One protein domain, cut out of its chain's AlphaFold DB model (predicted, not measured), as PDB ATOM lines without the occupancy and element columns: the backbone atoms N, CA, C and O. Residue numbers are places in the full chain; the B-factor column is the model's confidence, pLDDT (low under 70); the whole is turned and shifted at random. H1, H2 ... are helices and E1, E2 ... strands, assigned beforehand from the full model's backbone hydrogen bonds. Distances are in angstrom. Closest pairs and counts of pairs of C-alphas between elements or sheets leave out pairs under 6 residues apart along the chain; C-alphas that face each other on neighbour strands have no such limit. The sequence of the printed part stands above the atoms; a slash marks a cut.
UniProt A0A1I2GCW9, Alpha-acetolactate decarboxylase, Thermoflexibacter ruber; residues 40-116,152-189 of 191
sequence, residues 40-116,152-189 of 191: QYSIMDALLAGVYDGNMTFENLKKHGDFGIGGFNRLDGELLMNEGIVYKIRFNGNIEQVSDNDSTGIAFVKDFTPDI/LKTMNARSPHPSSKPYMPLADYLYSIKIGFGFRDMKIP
ATOM      1  N   GLN A  40    -220.771   4.917  21.769       98.31
ATOM      2  CA  GLN A  40    -220.661   4.821  23.215       98.31
ATOM      3  C   GLN A  40    -221.436   3.599  23.706       98.31
ATOM      4  O   GLN A  40    -222.628   3.456  23.438       98.31
ATOM      5  N   TYR A  41    -220.765   2.752  24.481       98.56
ATOM      6  CA  TYR A  41    -221.407   1.692  25.248       98.56
ATOM      7  C   TYR A  41    -221.562   2.129  26.707       98.56
ATOM      8  O   TYR A  41    -220.584   2.545  27.329       98.56
ATOM      9  N   SER A  42    -222.773   1.974  27.259       98.06
ATOM     10  CA  SER A  42    -223.176   2.468  28.588       98.06
ATOM     11  C   SER A  42    -223.219   4.002  28.682       98.06
ATOM     12  O   SER A  42    -223.146   4.698  27.673       98.06
ATOM     13  N   ILE A  43    -223.405   4.552  29.883       96.81
ATOM     14  CA  ILE A  43    -223.412   5.996  30.160       96.81
ATOM     15  C   ILE A  43    -222.579   6.316  31.399       96.81
ATOM     16  O   ILE A  43    -222.439   5.486  32.298       96.81
ATOM     17  N   MET A  44    -222.048   7.541  31.468       94.88
ATOM     18  CA  MET A  44    -221.221   7.975  32.597       94.88
ATOM     19  C   MET A  44    -221.970   7.867  33.933       94.88
ATOM     20  O   MET A  44    -221.396   7.406  34.912       94.88
ATOM     21  N   ASP A  45    -223.264   8.188  33.967       97.12
ATOM     22  CA  ASP A  45    -224.072   8.098  35.191       97.12
ATOM     23  C   ASP A  45    -224.188   6.662  35.725       97.12
ATOM     24  O   ASP A  45    -224.171   6.448  36.935       97.12
ATOM     25  N   ALA A  46    -224.227   5.662  34.838       96.94
ATOM     26  CA  ALA A  46    -224.236   4.255  35.231       96.94
ATOM     27  C   ALA A  46    -222.898   3.865  35.878       96.94
ATOM     28  O   ALA A  46    -222.883   3.254  36.950       96.94
ATOM     29  N   LEU A  47    -221.777   4.293  35.285       95.81
ATOM     30  CA  LEU A  47    -220.449   4.115  35.875       95.81
ATOM     31  C   LEU A  47    -220.363   4.795  37.252       95.81
ATOM     32  O   LEU A  47    -219.914   4.180  38.218       95.81
ATOM     33  N   LEU A  48    -220.820   6.045  37.369       95.25
ATOM     34  CA  LEU A  48    -220.807   6.791  38.632       95.25
ATOM     35  C   LEU A  48    -221.619   6.083  39.725       95.25
ATOM     36  O   LEU A  48    -221.178   6.038  40.875       95.25
ATOM     37  N   ALA A  49    -222.747   5.474  39.355       96.81
ATOM     38  CA  ALA A  49    -223.626   4.731  40.252       96.81
ATOM     39  C   ALA A  49    -223.129   3.317  40.624       96.81
ATOM     40  O   ALA A  49    -223.814   2.619  41.370       96.81
ATOM     41  N   GLY A  50    -221.966   2.873  40.136       96.25
ATOM     42  CA  GLY A  50    -221.418   1.550  40.466       96.25
ATOM     43  C   GLY A  50    -221.817   0.427  39.500       96.25
ATOM     44  O   GLY A  50    -221.571  -0.748  39.784       96.25
ATOM     45  N   VAL A  51    -222.418   0.747  38.349       97.56
ATOM     46  CA  VAL A  51    -222.736  -0.237  37.301       97.56
ATOM     47  C   VAL A  51    -221.467  -0.544  36.506       97.56
ATOM     48  O   VAL A  51    -221.229  -0.004  35.429       97.56
ATOM     49  N   TYR A  52    -220.606  -1.384  37.082       97.75
ATOM     50  CA  TYR A  52    -219.289  -1.693  36.515       97.75
ATOM     51  C   TYR A  52    -219.269  -2.890  35.576       97.75
ATOM     52  O   TYR A  52    -218.306  -3.030  34.835       97.75
ATOM     53  N   ASP A  53    -220.273  -3.765  35.616       98.00
ATOM     54  CA  ASP A  53    -220.327  -4.937  34.744       98.00
ATOM     55  C   ASP A  53    -221.197  -4.646  33.520       98.00
ATOM     56  O   ASP A  53    -222.395  -4.393  33.651       98.00
ATOM     57  N   GLY A  54    -220.598  -4.737  32.335       97.25
ATOM     58  CA  GLY A  54    -221.286  -4.754  31.050       97.25
ATOM     59  C   GLY A  54    -221.100  -6.077  30.307       97.25
ATOM     60  O   GLY A  54    -220.294  -6.936  30.678       97.25
ATOM     61  N   ASN A  55    -221.879  -6.244  29.242       97.75
ATOM     62  CA  ASN A  55    -221.889  -7.420  28.371       97.75
ATOM     63  C   ASN A  55    -221.337  -7.150  26.960       97.75
ATOM     64  O   ASN A  55    -221.384  -8.042  26.117       97.75
ATOM     65  N   MET A  56    -220.813  -5.950  26.697       98.50
ATOM     66  CA  MET A  56    -220.156  -5.640  25.429       98.50
ATOM     67  C   MET A  56    -218.789  -6.313  25.372       98.50
ATOM     68  O   MET A  56    -217.868  -5.883  26.066       98.50
ATOM     69  N   THR A  57    -218.666  -7.351  24.547       98.56
ATOM     70  CA  THR A  57    -217.385  -8.008  24.267       98.56
ATOM     71  C   THR A  57    -216.516  -7.143  23.361       98.56
ATOM     72  O   THR A  57    -217.036  -6.350  22.569       98.56
ATOM     73  N   PHE A  58    -215.195  -7.307  23.413       98.38
ATOM     74  CA  PHE A  58    -214.307  -6.575  22.505       98.38
ATOM     75  C   PHE A  58    -214.445  -7.006  21.048       98.38
ATOM     76  O   PHE A  58    -214.296  -6.161  20.169       98.38
ATOM     77  N   GLU A  59    -214.821  -8.258  20.780       98.38
ATOM     78  CA  GLU A  59    -215.219  -8.696  19.435       98.38
ATOM     79  C   GLU A  59    -216.339  -7.814  18.855       98.38
ATOM     80  O   GLU A  59    -216.293  -7.408  17.695       98.38
ATOM     81  N   ASN A  60    -217.354  -7.496  19.666       98.56
ATOM     82  CA  ASN A  60    -218.480  -6.676  19.230       98.56
ATOM     83  C   ASN A  60    -218.152  -5.183  19.252       98.56
ATOM     84  O   ASN A  60    -218.549  -4.473  18.333       98.56
ATOM     85  N   LEU A  61    -217.386  -4.710  20.240       98.56
ATOM     86  CA  LEU A  61    -216.988  -3.305  20.330       98.56
ATOM     87  C   LEU A  61    -216.206  -2.856  19.088       98.56
ATOM     88  O   LEU A  61    -216.462  -1.774  18.570       98.56
ATOM     89  N   LYS A  62    -215.306  -3.705  18.574       98.06
ATOM     90  CA  LYS A  62    -214.504  -3.427  17.369       98.06
ATOM     91  C   LYS A  62    -215.333  -3.246  16.094       98.06
ATOM     92  O   LYS A  62    -214.834  -2.699  15.120       98.06
ATOM     93  N   LYS A  63    -216.598  -3.680  16.079       97.69
ATOM     94  CA  LYS A  63    -217.516  -3.440  14.950       97.69
ATOM     95  C   LYS A  63    -217.993  -1.985  14.880       97.69
ATOM     96  O   LYS A  63    -218.652  -1.618  13.917       97.69
ATOM     97  N   HIS A  64    -217.707  -1.193  15.912       97.88
ATOM     98  CA  HIS A  64    -218.114   0.205  16.032       97.88
ATOM     99  C   HIS A  64    -216.941   1.192  15.965       97.88
ATOM    100  O   HIS A  64    -217.156   2.400  16.082       97.88
ATOM    101  N   GLY A  65    -215.708   0.697  15.865       97.38
ATOM    102  CA  GLY A  65    -214.527   1.540  15.858       97.38
ATOM    103  C   GLY A  65    -213.231   0.774  16.059       97.38
ATOM    104  O   GLY A  65    -213.209  -0.305  16.653       97.38
ATOM    105  N   ASP A  66    -212.135   1.385  15.626       97.88
ATOM    106  CA  ASP A  66    -210.773   0.871  15.764       97.88
ATOM    107  C   ASP A  66    -209.923   1.676  16.762       97.88
ATOM    108  O   ASP A  66    -208.783   1.306  17.060       97.88
ATOM    109  N   PHE A  67    -210.468   2.762  17.311       98.56
ATOM    110  CA  PHE A  67    -209.782   3.646  18.241       98.56
ATOM    111  C   PHE A  67    -210.724   4.135  19.334       98.56
ATOM    112  O   PHE A  67    -211.859   4.536  19.066       98.56
ATOM    113  N   GLY A  68    -210.239   4.173  20.574       98.19
ATOM    114  CA  GLY A  68    -211.048   4.667  21.677       98.19
ATOM    115  C   GLY A  68    -210.495   4.395  23.064       98.19
ATOM    116  O   GLY A  68    -209.381   3.896  23.241       98.19
ATOM    117  N   ILE A  69    -211.307   4.743  24.057       98.38
ATOM    118  CA  ILE A  69    -210.993   4.625  25.483       98.38
ATOM    119  C   ILE A  69    -212.184   4.056  26.251       98.38
ATOM    120  O   ILE A  69    -213.324   4.095  25.786       98.38
ATOM    121  N   GLY A  70    -211.940   3.556  27.456       97.69
ATOM    122  CA  GLY A  70    -213.000   3.047  28.318       97.69
ATOM    123  C   GLY A  70    -212.463   2.440  29.604       97.69
ATOM    124  O   GLY A  70    -211.308   2.647  29.964       97.69
ATOM    125  N   GLY A  71    -213.294   1.637  30.256       96.62
ATOM    126  CA  GLY A  71    -212.909   0.837  31.415       96.62
ATOM    127  C   GLY A  71    -213.251  -0.632  31.211       96.62
ATOM    128  O   GLY A  71    -214.081  -0.992  30.374       96.62
ATOM    129  N   PHE A  72    -212.631  -1.499  31.996       97.50
ATOM    130  CA  PHE A  72    -213.015  -2.907  32.037       97.50
ATOM    131  C   PHE A  72    -214.114  -3.145  33.064       97.50
ATOM    132  O   PHE A  72    -214.319  -2.343  33.983       97.50
ATOM    133  N   ASN A  73    -214.786  -4.291  32.934       97.75
ATOM    134  CA  ASN A  73    -215.662  -4.772  33.995       97.75
ATOM    135  C   ASN A  73    -214.944  -4.742  35.351       97.75
ATOM    136  O   ASN A  73    -213.722  -4.914  35.425       97.75
ATOM    137  N   ARG A  74    -215.705  -4.517  36.427       96.44
ATOM    138  CA  ARG A  74    -215.178  -4.378  37.796       96.44
ATOM    139  C   ARG A  74    -214.195  -3.217  37.998       96.44
ATOM    140  O   ARG A  74    -213.509  -3.227  39.007       96.44
ATOM    141  N   LEU A  75    -214.083  -2.246  37.089       94.25
ATOM    142  CA  LEU A  75    -213.000  -1.247  37.113       94.25
ATOM    143  C   LEU A  75    -211.590  -1.879  37.049       94.25
ATOM    144  O   LEU A  75    -210.645  -1.337  37.615       94.25
ATOM    145  N   ASP A  76    -211.422  -3.039  36.405       94.75
ATOM    146  CA  ASP A  76    -210.110  -3.699  36.285       94.75
ATOM    147  C   ASP A  76    -209.207  -3.016  35.241       94.75
ATOM    148  O   ASP A  76    -208.944  -3.551  34.161       94.75
ATOM    149  N   GLY A  77    -208.723  -1.825  35.583       94.19
ATOM    150  CA  GLY A  77    -207.848  -1.023  34.739       94.19
ATOM    151  C   GLY A  77    -208.573  -0.191  33.678       94.19
ATOM    152  O   GLY A  77    -209.802  -0.153  33.594       94.19
ATOM    153  N   GLU A  78    -207.764   0.495  32.876       96.44
ATOM    154  CA  GLU A  78    -208.212   1.381  31.797       96.44
ATOM    155  C   GLU A  78    -208.103   0.676  30.445       96.44
ATOM    156  O   GLU A  78    -207.146  -0.065  30.195       96.44
ATOM    157  N   LEU A  79    -209.063   0.944  29.565       97.81
ATOM    158  CA  LEU A  79    -209.069   0.482  28.184       97.81
ATOM    159  C   LEU A  79    -208.468   1.540  27.265       97.81
ATOM    160  O   LEU A  79    -208.904   2.693  27.261       97.81
ATOM    161  N   LEU A  80    -207.531   1.103  26.428       98.06
ATOM    162  CA  LEU A  80    -207.085   1.815  25.236       98.06
ATOM    163  C   LEU A  80    -207.276   0.902  24.028       98.06
ATOM    164  O   LEU A  80    -206.701  -0.183  23.981       98.06
ATOM    165  N   MET A  81    -208.040   1.352  23.042       98.44
ATOM    166  CA  MET A  81    -208.119   0.714  21.733       98.44
ATOM    167  C   MET A  81    -207.344   1.559  20.723       98.44
ATOM    168  O   MET A  81    -207.560   2.768  20.634       98.44
ATOM    169  N   ASN A  82    -206.436   0.936  19.977       97.44
ATOM    170  CA  ASN A  82    -205.718   1.586  18.885       97.44
ATOM    171  C   ASN A  82    -205.527   0.602  17.732       97.44
ATOM    172  O   ASN A  82    -204.942  -0.462  17.930       97.44
ATOM    173  N   GLU A  83    -205.993   0.988  16.544       96.44
ATOM    174  CA  GLU A  83    -205.938   0.179  15.318       96.44
ATOM    175  C   GLU A  83    -206.554  -1.216  15.524       96.44
ATOM    176  O   GLU A  83    -205.998  -2.243  15.139       96.44
ATOM    177  N   GLY A  84    -207.692  -1.255  16.224       96.94
ATOM    178  CA  GLY A  84    -208.446  -2.475  16.521       96.94
ATOM    179  C   GLY A  84    -207.809  -3.384  17.579       96.94
ATOM    180  O   GLY A  84    -208.398  -4.405  17.946       96.94
ATOM    181  N   ILE A  85    -206.634  -3.032  18.113       98.06
ATOM    182  CA  ILE A  85    -205.992  -3.757  19.213       98.06
ATOM    183  C   ILE A  85    -206.422  -3.131  20.538       98.06
ATOM    184  O   ILE A  85    -206.305  -1.921  20.733       98.06
ATOM    185  N   VAL A  86    -206.911  -3.965  21.459       98.44
ATOM    186  CA  VAL A  86    -207.353  -3.533  22.788       98.44
ATOM    187  C   VAL A  86    -206.271  -3.834  23.815       98.44
ATOM    188  O   VAL A  86    -205.812  -4.971  23.946       98.44
ATOM    189  N   TYR A  87    -205.901  -2.807  24.568       98.25
ATOM    190  CA  TYR A  87    -204.935  -2.865  25.651       98.25
ATOM    191  C   TYR A  87    -205.613  -2.565  26.986       98.25
ATOM    192  O   TYR A  87    -206.391  -1.613  27.102       98.25
ATOM    193  N   LYS A  88    -205.265  -3.347  28.008       97.62
ATOM    194  CA  LYS A  88    -205.573  -3.057  29.408       97.62
ATOM    195  C   LYS A  88    -204.365  -2.431  30.073       97.62
ATOM    196  O   LYS A  88    -203.303  -3.048  30.138       97.62
ATOM    197  N   ILE A  89    -204.549  -1.233  30.613       96.00
ATOM    198  CA  ILE A  89    -203.571  -0.565  31.469       96.00
ATOM    199  C   ILE A  89    -203.985  -0.835  32.917       96.00
ATOM    200  O   ILE A  89    -205.021  -0.357  33.385       96.00
ATOM    201  N   ARG A  90    -203.202  -1.653  33.621       93.56
ATOM    202  CA  ARG A  90    -203.493  -2.070  34.997       93.56
ATOM    203  C   ARG A  90    -203.043  -1.023  36.012       93.56
ATOM    204  O   ARG A  90    -202.171  -0.202  35.746       93.56
ATOM    205  N   PHE A  91    -203.591  -1.110  37.224       89.19
ATOM    206  CA  PHE A  91    -203.270  -0.221  38.350       89.19
ATOM    207  C   PHE A  91    -201.770  -0.105  38.670       89.19
ATOM    208  O   PHE A  91    -201.329   0.901  39.219       89.19
ATOM    209  N   ASN A  92    -200.985  -1.139  38.354       88.06
ATOM    210  CA  ASN A  92    -199.543  -1.190  38.585       88.06
ATOM    211  C   ASN A  92    -198.719  -0.675  37.390       88.06
ATOM    212  O   ASN A  92    -197.493  -0.756  37.424       88.06
ATOM    213  N   GLY A  93    -199.372  -0.180  36.336       88.12
ATOM    214  CA  GLY A  93    -198.741   0.284  35.104       88.12
ATOM    215  C   GLY A  93    -198.426  -0.815  34.087       88.12
ATOM    216  O   GLY A  93    -197.923  -0.492  33.011       88.12
ATOM    217  N   ASN A  94    -198.724  -2.090  34.377       91.50
ATOM    218  CA  ASN A  94    -198.586  -3.157  33.384       91.50
ATOM    219  C   ASN A  94    -199.599  -2.956  32.256       91.50
ATOM    220  O   ASN A  94    -200.769  -2.663  32.506       91.50
ATOM    221  N   ILE A  95    -199.138  -3.159  31.023       94.88
ATOM    222  CA  ILE A  95    -199.956  -3.065  29.816       94.88
ATOM    223  C   ILE A  95    -199.994  -4.445  29.171       94.88
ATOM    224  O   ILE A  95    -198.946  -5.028  28.900       94.88
ATOM    225  N   GLU A  96    -201.194  -4.954  28.920       96.19
ATOM    226  CA  GLU A  96    -201.410  -6.239  28.253       96.19
ATOM    227  C   GLU A  96    -202.444  -6.096  27.138       96.19
ATOM    228  O   GLU A  96    -203.393  -5.322  27.258       96.19
ATOM    229  N   GLN A  97    -202.258  -6.839  26.050       97.50
ATOM    230  CA  GLN A  97    -203.311  -7.018  25.058       97.50
ATOM    231  C   GLN A  97    -204.369  -7.964  25.631       97.50
ATOM    232  O   GLN A  97    -204.024  -8.969  26.255       97.50
ATOM    233  N   VAL A  98    -205.643  -7.648  25.417       95.62
ATOM    234  CA  VAL A  98    -206.763  -8.448  25.937       95.62
ATOM    235  C   VAL A  98    -207.435  -9.278  24.849       95.62
ATOM    236  O   VAL A  98    -207.329  -8.979  23.660       95.62
ATOM    237  N   SER A  99    -208.105 -10.346  25.282       94.69
ATOM    238  CA  SER A  99    -208.844 -11.260  24.412       94.69
ATOM    239  C   SER A  99    -210.145 -10.629  23.927       94.69
ATOM    240  O   SER A  99    -210.794  -9.894  24.666       94.69
ATOM    241  N   ASP A 100    -210.586 -11.000  22.729       95.81
ATOM    242  CA  ASP A 100    -211.835 -10.504  22.141       95.81
ATOM    243  C   ASP A 100    -213.090 -10.962  22.908       95.81
ATOM    244  O   ASP A 100    -214.149 -10.339  22.797       95.81
ATOM    245  N   ASN A 101    -212.942 -11.995  23.747       96.44
ATOM    246  CA  ASN A 101    -213.985 -12.516  24.632       96.44
ATOM    247  C   ASN A 101    -214.124 -11.745  25.954       96.44
ATOM    248  O   ASN A 101    -215.104 -11.961  26.669       96.44
ATOM    249  N   ASP A 102    -213.158 -10.890  26.312       96.44
ATOM    250  CA  ASP A 102    -213.321 -10.008  27.470       96.44
ATOM    251  C   ASP A 102    -214.364  -8.921  27.167       96.44
ATOM    252  O   ASP A 102    -214.664  -8.620  26.007       96.44
ATOM    253  N   SER A 103    -214.900  -8.312  28.228       97.56
ATOM    254  CA  SER A 103    -215.977  -7.324  28.131       97.56
ATOM    255  C   SER A 103    -215.689  -6.029  28.886       97.56
ATOM    256  O   SER A 103    -214.926  -5.984  29.860       97.56
ATOM    257  N   THR A 104    -216.363  -4.971  28.444       98.44
ATOM    258  CA  THR A 104    -216.309  -3.629  29.027       98.44
ATOM    259  C   THR A 104    -217.630  -3.237  29.688       98.44
ATOM    260  O   THR A 104    -218.706  -3.626  29.233       98.44
ATOM    261  N   GLY A 105    -217.535  -2.433  30.752       97.56
ATOM    262  CA  GLY A 105    -218.674  -1.768  31.387       97.56
ATOM    263  C   GLY A 105    -218.959  -0.376  30.816       97.56
ATOM    264  O   GLY A 105    -220.060   0.142  30.990       97.56
ATOM    265  N   ILE A 106    -217.982   0.230  30.131       98.50
ATOM    266  CA  ILE A 106    -218.096   1.539  29.485       98.50
ATOM    267  C   ILE A 106    -216.991   1.716  28.439       98.50
ATOM    268  O   ILE A 106    -215.810   1.509  28.732       98.50
ATOM    269  N   ALA A 107    -217.358   2.156  27.239       98.50
ATOM    270  CA  ALA A 107    -216.396   2.446  26.183       98.50
ATOM    271  C   ALA A 107    -216.894   3.550  25.248       98.50
ATOM    272  O   ALA A 107    -218.098   3.705  25.048       98.50
ATOM    273  N   PHE A 108    -215.943   4.274  24.664       98.56
ATOM    274  CA  PHE A 108    -216.138   5.303  23.649       98.56
ATOM    275  C   PHE A 108    -215.174   4.998  22.506       98.56
ATOM    276  O   PHE A 108    -213.958   5.085  22.703       98.56
ATOM    277  N   VAL A 109    -215.694   4.614  21.341       98.44
ATOM    278  CA  VAL A 109    -214.891   4.212  20.176       98.44
ATOM    279  C   VAL A 109    -215.399   4.880  18.904       98.44
ATOM    280  O   VAL A 109    -216.561   5.275  18.829       98.44
ATOM    281  N   LYS A 110    -214.529   5.018  17.907       97.44
ATOM    282  CA  LYS A 110    -214.910   5.369  16.535       97.44
ATOM    283  C   LYS A 110    -213.960   4.732  15.535       97.44
ATOM    284  O   LYS A 110    -212.846   4.364  15.908       97.44
ATOM    285  N   ASP A 111    -214.378   4.682  14.277       97.00
ATOM    286  CA  ASP A 111    -213.471   4.456  13.154       97.00
ATOM    287  C   ASP A 111    -212.620   5.717  12.958       97.00
ATOM    288  O   ASP A 111    -213.100   6.781  12.544       97.00
ATOM    289  N   PHE A 112    -211.355   5.652  13.360       96.81
ATOM    290  CA  PHE A 112    -210.514   6.833  13.469       96.81
ATOM    291  C   PHE A 112    -209.815   7.169  12.158       96.81
ATOM    292  O   PHE A 112    -208.813   6.575  11.772       96.81
ATOM    293  N   THR A 113    -210.294   8.239  11.530       94.88
ATOM    294  CA  THR A 113    -209.586   8.947  10.463       94.88
ATOM    295  C   THR A 113    -209.300  10.375  10.934       94.88
ATOM    296  O   THR A 113    -210.229  11.053  11.373       94.88
ATOM    297  N   PRO A 114    -208.039  10.851  10.920       94.12
ATOM    298  CA  PRO A 114    -207.719  12.191  11.402       94.12
ATOM    299  C   PRO A 114    -208.157  13.268  10.400       94.12
ATOM    300  O   PRO A 114    -207.633  13.323   9.289       94.12
ATOM    301  N   ASP A 115    -209.026  14.189  10.822       92.56
ATOM    302  CA  ASP A 115    -209.393  15.369  10.017       92.56
ATOM    303  C   ASP A 115    -208.282  16.426   9.985       92.56
ATOM    304  O   ASP A 115    -208.099  17.153   9.009       92.56
ATOM    305  N   ILE A 116    -207.541  16.538  11.092       92.81
ATOM    306  CA  ILE A 116    -206.465  17.508  11.282       92.81
ATOM    307  C   ILE A 116    -205.250  16.775  11.842       92.81
ATOM    308  O   ILE A 116    -205.320  16.122  12.883       92.81
ATOM    309  N   LEU A 152    -192.129  11.361  25.200       85.06
ATOM    310  CA  LEU A 152    -192.511  12.050  26.427       85.06
ATOM    311  C   LEU A 152    -191.491  11.721  27.507       85.06
ATOM    312  O   LEU A 152    -191.261  10.556  27.824       85.06
ATOM    313  N   LYS A 153    -190.887  12.760  28.092       86.94
ATOM    314  CA  LYS A 153    -189.936  12.583  29.197       86.94
ATOM    315  C   LYS A 153    -190.620  11.957  30.412       86.94
ATOM    316  O   LYS A 153    -190.053  11.096  31.074       86.94
ATOM    317  N   THR A 154    -191.841  12.396  30.697       87.19
ATOM    318  CA  THR A 154    -192.646  11.922  31.821       87.19
ATOM    319  C   THR A 154    -194.117  11.904  31.440       87.19
ATOM    320  O   THR A 154    -194.586  12.838  30.786       87.19
ATOM    321  N   MET A 155    -194.850  10.901  31.911       88.12
ATOM    322  CA  MET A 155    -196.312  10.882  31.888       88.12
ATOM    323  C   MET A 155    -196.802  10.355  33.226       88.12
ATOM    324  O   MET A 155    -196.346   9.308  33.677       88.12
ATOM    325  N   ASN A 156    -197.735  11.072  33.839       88.00
ATOM    326  CA  ASN A 156    -198.463  10.568  34.993       88.00
ATOM    327  C   ASN A 156    -199.779   9.989  34.495       88.00
ATOM    328  O   ASN A 156    -200.496  10.652  33.744       88.00
ATOM    329  N   ALA A 157    -200.078   8.770  34.912       88.62
ATOM    330  CA  ALA A 157    -201.306   8.076  34.578       88.62
ATOM    331  C   ALA A 157    -201.912   7.476  35.849       88.62
ATOM    332  O   ALA A 157    -201.275   7.393  36.903       88.62
ATOM    333  N   ARG A 158    -203.175   7.083  35.754       88.50
ATOM    334  CA  ARG A 158    -203.878   6.362  36.808       88.50
ATOM    335  C   ARG A 158    -204.692   5.259  36.160       88.50
ATOM    336  O   ARG A 158    -205.206   5.456  35.065       88.50
ATOM    337  N   SER A 159    -204.816   4.145  36.862       90.56
ATOM    338  CA  SER A 159    -205.732   3.073  36.495       90.56
ATOM    339  C   SER A 159    -206.296   2.463  37.774       90.56
ATOM    340  O   SER A 159    -205.526   2.247  38.717       90.56
ATOM    341  N   PRO A 160    -207.615   2.239  37.856       89.56
ATOM    342  CA  PRO A 160    -208.244   1.690  39.047       89.56
ATOM    343  C   PRO A 160    -207.797   0.248  39.306       89.56
ATOM    344  O   PRO A 160    -207.433  -0.497  38.393       89.56
ATOM    345  N   HIS A 161    -207.825  -0.137  40.581       90.31
ATOM    346  CA  HIS A 161    -207.776  -1.543  40.956       90.31
ATOM    347  C   HIS A 161    -209.115  -2.218  40.598       90.31
ATOM    348  O   HIS A 161    -210.145  -1.551  40.535       90.31
ATOM    349  N   PRO A 162    -209.145  -3.550  40.423       92.50
ATOM    350  CA  PRO A 162    -210.411  -4.260  40.346       92.50
ATOM    351  C   PRO A 162    -211.222  -4.061  41.632       92.50
ATOM    352  O   PRO A 162    -210.729  -4.273  42.741       92.50
ATOM    353  N   SER A 163    -212.489  -3.711  41.476       92.50
ATOM    354  CA  SER A 163    -213.511  -3.704  42.512       92.50
ATOM    355  C   SER A 163    -214.138  -5.096  42.681       92.50
ATOM    356  O   SER A 163    -214.094  -5.960  41.790       92.50
ATOM    357  N   SER A 164    -214.727  -5.334  43.848       93.88
ATOM    358  CA  SER A 164    -215.483  -6.544  44.182       93.88
ATOM    359  C   SER A 164    -216.914  -6.187  44.558       93.88
ATOM    360  O   SER A 164    -217.170  -5.106  45.079       93.88
ATOM    361  N   LYS A 165    -217.850  -7.110  44.322       94.94
ATOM    362  CA  LYS A 165    -219.250  -6.920  44.711       94.94
ATOM    363  C   LYS A 165    -219.416  -6.947  46.243       94.94
ATOM    364  O   LYS A 165    -218.681  -7.685  46.898       94.94
ATOM    365  N   PRO A 166    -220.410  -6.228  46.797       95.25
ATOM    366  CA  PRO A 166    -221.278  -5.272  46.101       95.25
ATOM    367  C   PRO A 166    -220.496  -4.023  45.660       95.25
ATOM    368  O   PRO A 166    -219.661  -3.522  46.405       95.25
ATOM    369  N   TYR A 167    -220.746  -3.542  44.438       96.19
ATOM    370  CA  TYR A 167    -220.056  -2.358  43.926       96.19
ATOM    371  C   TYR A 167    -220.581  -1.102  44.616       96.19
ATOM    372  O   TYR A 167    -221.787  -0.863  44.646       96.19
ATOM    373  N   MET A 168    -219.662  -0.309  45.158       95.00
ATOM    374  CA  MET A 168    -219.958   1.031  45.659       95.00
ATOM    375  C   MET A 168    -219.984   2.050  44.509       95.00
ATOM    376  O   MET A 168    -219.414   1.771  43.451       95.00
ATOM    377  N   PRO A 169    -220.604   3.226  44.695       95.94
ATOM    378  CA  PRO A 169    -220.470   4.347  43.769       95.94
ATOM    379  C   PRO A 169    -219.002   4.700  43.489       95.94
ATOM    380  O   PRO A 169    -218.130   4.543  44.347       95.94
ATOM    381  N   LEU A 170    -218.714   5.221  42.289       92.50
ATOM    382  CA  LEU A 170    -217.331   5.471  41.857       92.50
ATOM    383  C   LEU A 170    -216.589   6.448  42.773       92.50
ATOM    384  O   LEU A 170    -215.415   6.236  43.054       92.50
ATOM    385  N   ALA A 171    -217.253   7.499  43.254       89.81
ATOM    386  CA  ALA A 171    -216.627   8.469  44.151       89.81
ATOM    387  C   ALA A 171    -216.125   7.808  45.448       89.81
ATOM    388  O   ALA A 171    -214.975   8.017  45.837       89.81
ATOM    389  N   ASP A 172    -216.951   6.952  46.050       91.81
ATOM    390  CA  ASP A 172    -216.612   6.212  47.269       91.81
ATOM    391  C   ASP A 172    -215.474   5.222  47.005       91.81
ATOM    392  O   ASP A 172    -214.522   5.128  47.785       91.81
ATOM    393  N   TYR A 173    -215.521   4.552  45.845       88.88
ATOM    394  CA  TYR A 173    -214.464   3.643  45.426       88.88
ATOM    395  C   TYR A 173    -213.120   4.360  45.328       88.88
ATOM    396  O   TYR A 173    -212.153   3.946  45.967       88.88
ATOM    397  N   LEU A 174    -213.067   5.465  44.582       84.50
ATOM    398  CA  LEU A 174    -211.834   6.215  44.353       84.50
ATOM    399  C   LEU A 174    -211.295   6.864  45.637       84.50
ATOM    400  O   LEU A 174    -210.081   6.995  45.764       84.50
ATOM    401  N   TYR A 175    -212.155   7.236  46.592       84.25
ATOM    402  CA  TYR A 175    -211.725   7.741  47.901       84.25
ATOM    403  C   TYR A 175    -211.034   6.659  48.747       84.25
ATOM    404  O   TYR A 175    -210.120   6.954  49.516       84.25
ATOM    405  N   SER A 176    -211.442   5.396  48.588       78.69
ATOM    406  CA  SER A 176    -210.914   4.274  49.373       78.69
ATOM    407  C   SER A 176    -209.519   3.791  48.939       78.69
ATOM    408  O   SER A 176    -208.871   3.049  49.681       78.69
ATOM    409  N   ILE A 177    -209.030   4.211  47.765       74.62
ATOM    410  CA  ILE A 177    -207.790   3.697  47.166       74.62
ATOM    411  C   ILE A 177    -206.788   4.800  46.797       74.62
ATOM    412  O   ILE A 177    -207.143   5.919  46.443       74.62
ATOM    413  N   LYS A 178    -205.492   4.464  46.814       62.25
ATOM    414  CA  LYS A 178    -204.459   5.281  46.157       62.25
ATOM    415  C   LYS A 178    -204.347   4.856  44.698       62.25
ATOM    416  O   LYS A 178    -204.124   3.684  44.422       62.25
ATOM    417  N   ILE A 179    -204.462   5.810  43.777       67.00
ATOM    418  CA  ILE A 179    -204.462   5.549  42.332       67.00
ATOM    419  C   ILE A 179    -203.435   6.459  41.677       67.00
ATOM    420  O   ILE A 179    -203.565   7.680  41.742       67.00
ATOM    421  N   GLY A 180    -202.418   5.879  41.047       63.88
ATOM    422  CA  GLY A 180    -201.465   6.648  40.255       63.88
ATOM    423  C   GLY A 180    -200.113   5.968  40.091       63.88
ATOM    424  O   GLY A 180    -199.573   5.387  41.029       63.88
ATOM    425  N   PHE A 181    -199.556   6.100  38.894       71.81
ATOM    426  CA  PHE A 181    -198.192   5.709  38.558       71.81
ATOM    427  C   PHE A 181    -197.606   6.700  37.548       71.81
ATOM    428  O   PHE A 181    -198.316   7.449  36.873       71.81
ATOM    429  N   GLY A 182    -196.279   6.736  37.476       65.69
ATOM    430  CA  GLY A 182    -195.551   7.594  36.553       65.69
ATOM    431  C   GLY A 182    -194.696   6.761  35.615       65.69
ATOM    432  O   GLY A 182    -193.944   5.898  36.064       65.69
ATOM    433  N   PHE A 183    -194.759   7.069  34.327       72.38
ATOM    434  CA  PHE A 183    -193.808   6.575  33.344       72.38
ATOM    435  C   PHE A 183    -192.704   7.603  33.100       72.38
ATOM    436  O   PHE A 183    -192.940   8.818  33.136       72.38
ATOM    437  N   ARG A 184    -191.496   7.117  32.804       68.00
ATOM    438  CA  ARG A 184    -190.329   7.935  32.447       68.00
ATOM    439  C   ARG A 184    -189.761   7.486  31.106       68.00
ATOM    440  O   ARG A 184    -189.834   6.307  30.775       68.00
ATOM    441  N   ASP A 185    -189.216   8.442  30.358       72.12
ATOM    442  CA  ASP A 185    -188.471   8.236  29.108       72.12
ATOM    443  C   ASP A 185    -189.214   7.383  28.061       72.12
ATOM    444  O   ASP A 185    -188.645   6.520  27.390       72.12
ATOM    445  N   MET A 186    -190.513   7.648  27.896       68.88
ATOM    446  CA  MET A 186    -191.368   6.876  27.002       68.88
ATOM    447  C   MET A 186    -191.189   7.248  25.533       68.88
ATOM    448  O   MET A 186    -191.173   8.423  25.143       68.88
ATOM    449  N   LYS A 187    -191.167   6.208  24.699       60.81
ATOM    450  CA  LYS A 187    -191.347   6.299  23.251       60.81
ATOM    451  C   LYS A 187    -192.749   5.793  22.926       60.81
ATOM    452  O   LYS A 187    -192.988   4.597  23.035       60.81
ATOM    453  N   ILE A 188    -193.656   6.684  22.529       60.66
ATOM    454  CA  ILE A 188    -194.920   6.256  21.926       60.66
ATOM    455  C   ILE A 188    -194.593   5.897  20.470       60.66
ATOM    456  O   ILE A 188    -194.037   6.754  19.768       60.66
ATOM    457  N   PRO A 189    -194.841   4.651  20.025       46.59
ATOM    458  CA  PRO A 189    -194.579   4.257  18.648       46.59
ATOM    459  C   PRO A 189    -195.332   5.175  17.676       46.59
ATOM    460  O   PRO A 189    -196.422   5.666  17.968       46.59
TER     461      PRO A 189
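Overview. This is residues 40 to 116 and 152 to 189 of the 191 residues of the protein "Alpha-acetolactate decarboxylase" of Thermoflexibacter ruber (UniProt A0A1I2GCW9). A twisted sheet of five antiparallel strands, E4 - E3 - E2 - E1 - E5, makes the main body, with the short helix H2 packed near its E5 edge. A separate two-stranded antiparallel ribbon, E6 and E7, lies well away from this sheet, and the chain between its two strands makes a long excursion through an unnamed stretch and the helix H3. The printed part has 115 residues with three named helices and seven named strands, in the order H1 H2 E1 E2 E3 E4 E5 E6 H3 E7; the class is mixed, helices and strands. It is compact, with a radius of gyration of the C-alphas of 14.5 A, and spans 40 by 34 by 27 A.

Along the chain. Start at C-alpha 44, at (-221.221, 7.975, 32.597), where H1 begins and runs to residue 48. H2 is residues 58 to 64, 10.1 A long. Then come E1, residues 67 to 72, 15.6 A; E2, residues 78 to 82, 13.2 A; E3, residues 85 to 89, 12.9 A; and the short E4, residues 95 to 97. E5, residues 103 to 110, 17.2 A, bends by 91 degrees at residue 106. After the cut find C-alpha 152 at (-192.511, 12.050, 26.427), where E6 runs to residue 157, 12.6 A. H3 is residues 170 to 176, 10.0 A, and E7 is residues 181 to 187, 16.8 A, ending at C-alpha 187, (-191.347, 6.299, 23.251).

Arrangement. Look first at the meander E1 E2 E3 E4, each strand the antiparallel neighbour of the one before; E1 and E2, E2 and E3, and E3 and E4 are hairpins. Across E2 and E1, N 79 and O 70 are 2.8 A apart; across E3 and E2, N 87 and O 80, 2.8 A; across E4 and E3, N 88 and O 96, 2.8 A. The edge strand E5 is antiparallel to E1 at 163 degrees, with N 71 and O 106 at 2.9 A. Residues 40 to 41 pair with 107 to 108 of E5, and 56 to 57 with 103 to 104, both antiparallel. H2 is on the sheet at a height of 7.5 A, over none of its strands; its closest C-alphas to E5 are those of Phe 58 and Ser 103, 5.9 A. H1 only grazes the sheet, and only just touches H3, with 3 pairs of C-alphas within 8 A, the closest those of Leu 48 and Leu 170, 4.9 A. H3 is not on the sheet. E6 and E7 are antiparallel at 150 degrees, with N 183 and O 155 at 2.8 A; both are apart from E1, for instance. In H1 and H3 every O i to N i+4 pair is within hydrogen-bond range; in H2 1 of 3 is, beside 3 of 4 O i to N i+3 pairs.

Size, cuts and confidence. The two farthest C-alphas, of Ile 116 and Pro 166, are 44.2 A apart. Residues 117 to 151 are not printed, and C-alphas 116 and 152 are 21.3 A apart across the cut. The link from E6 to H3 is long, with 12 residues. The mean pLDDT of the printed part is 91.7; residues 178 to 180, 182, 184 and 186 to 189 are under 70.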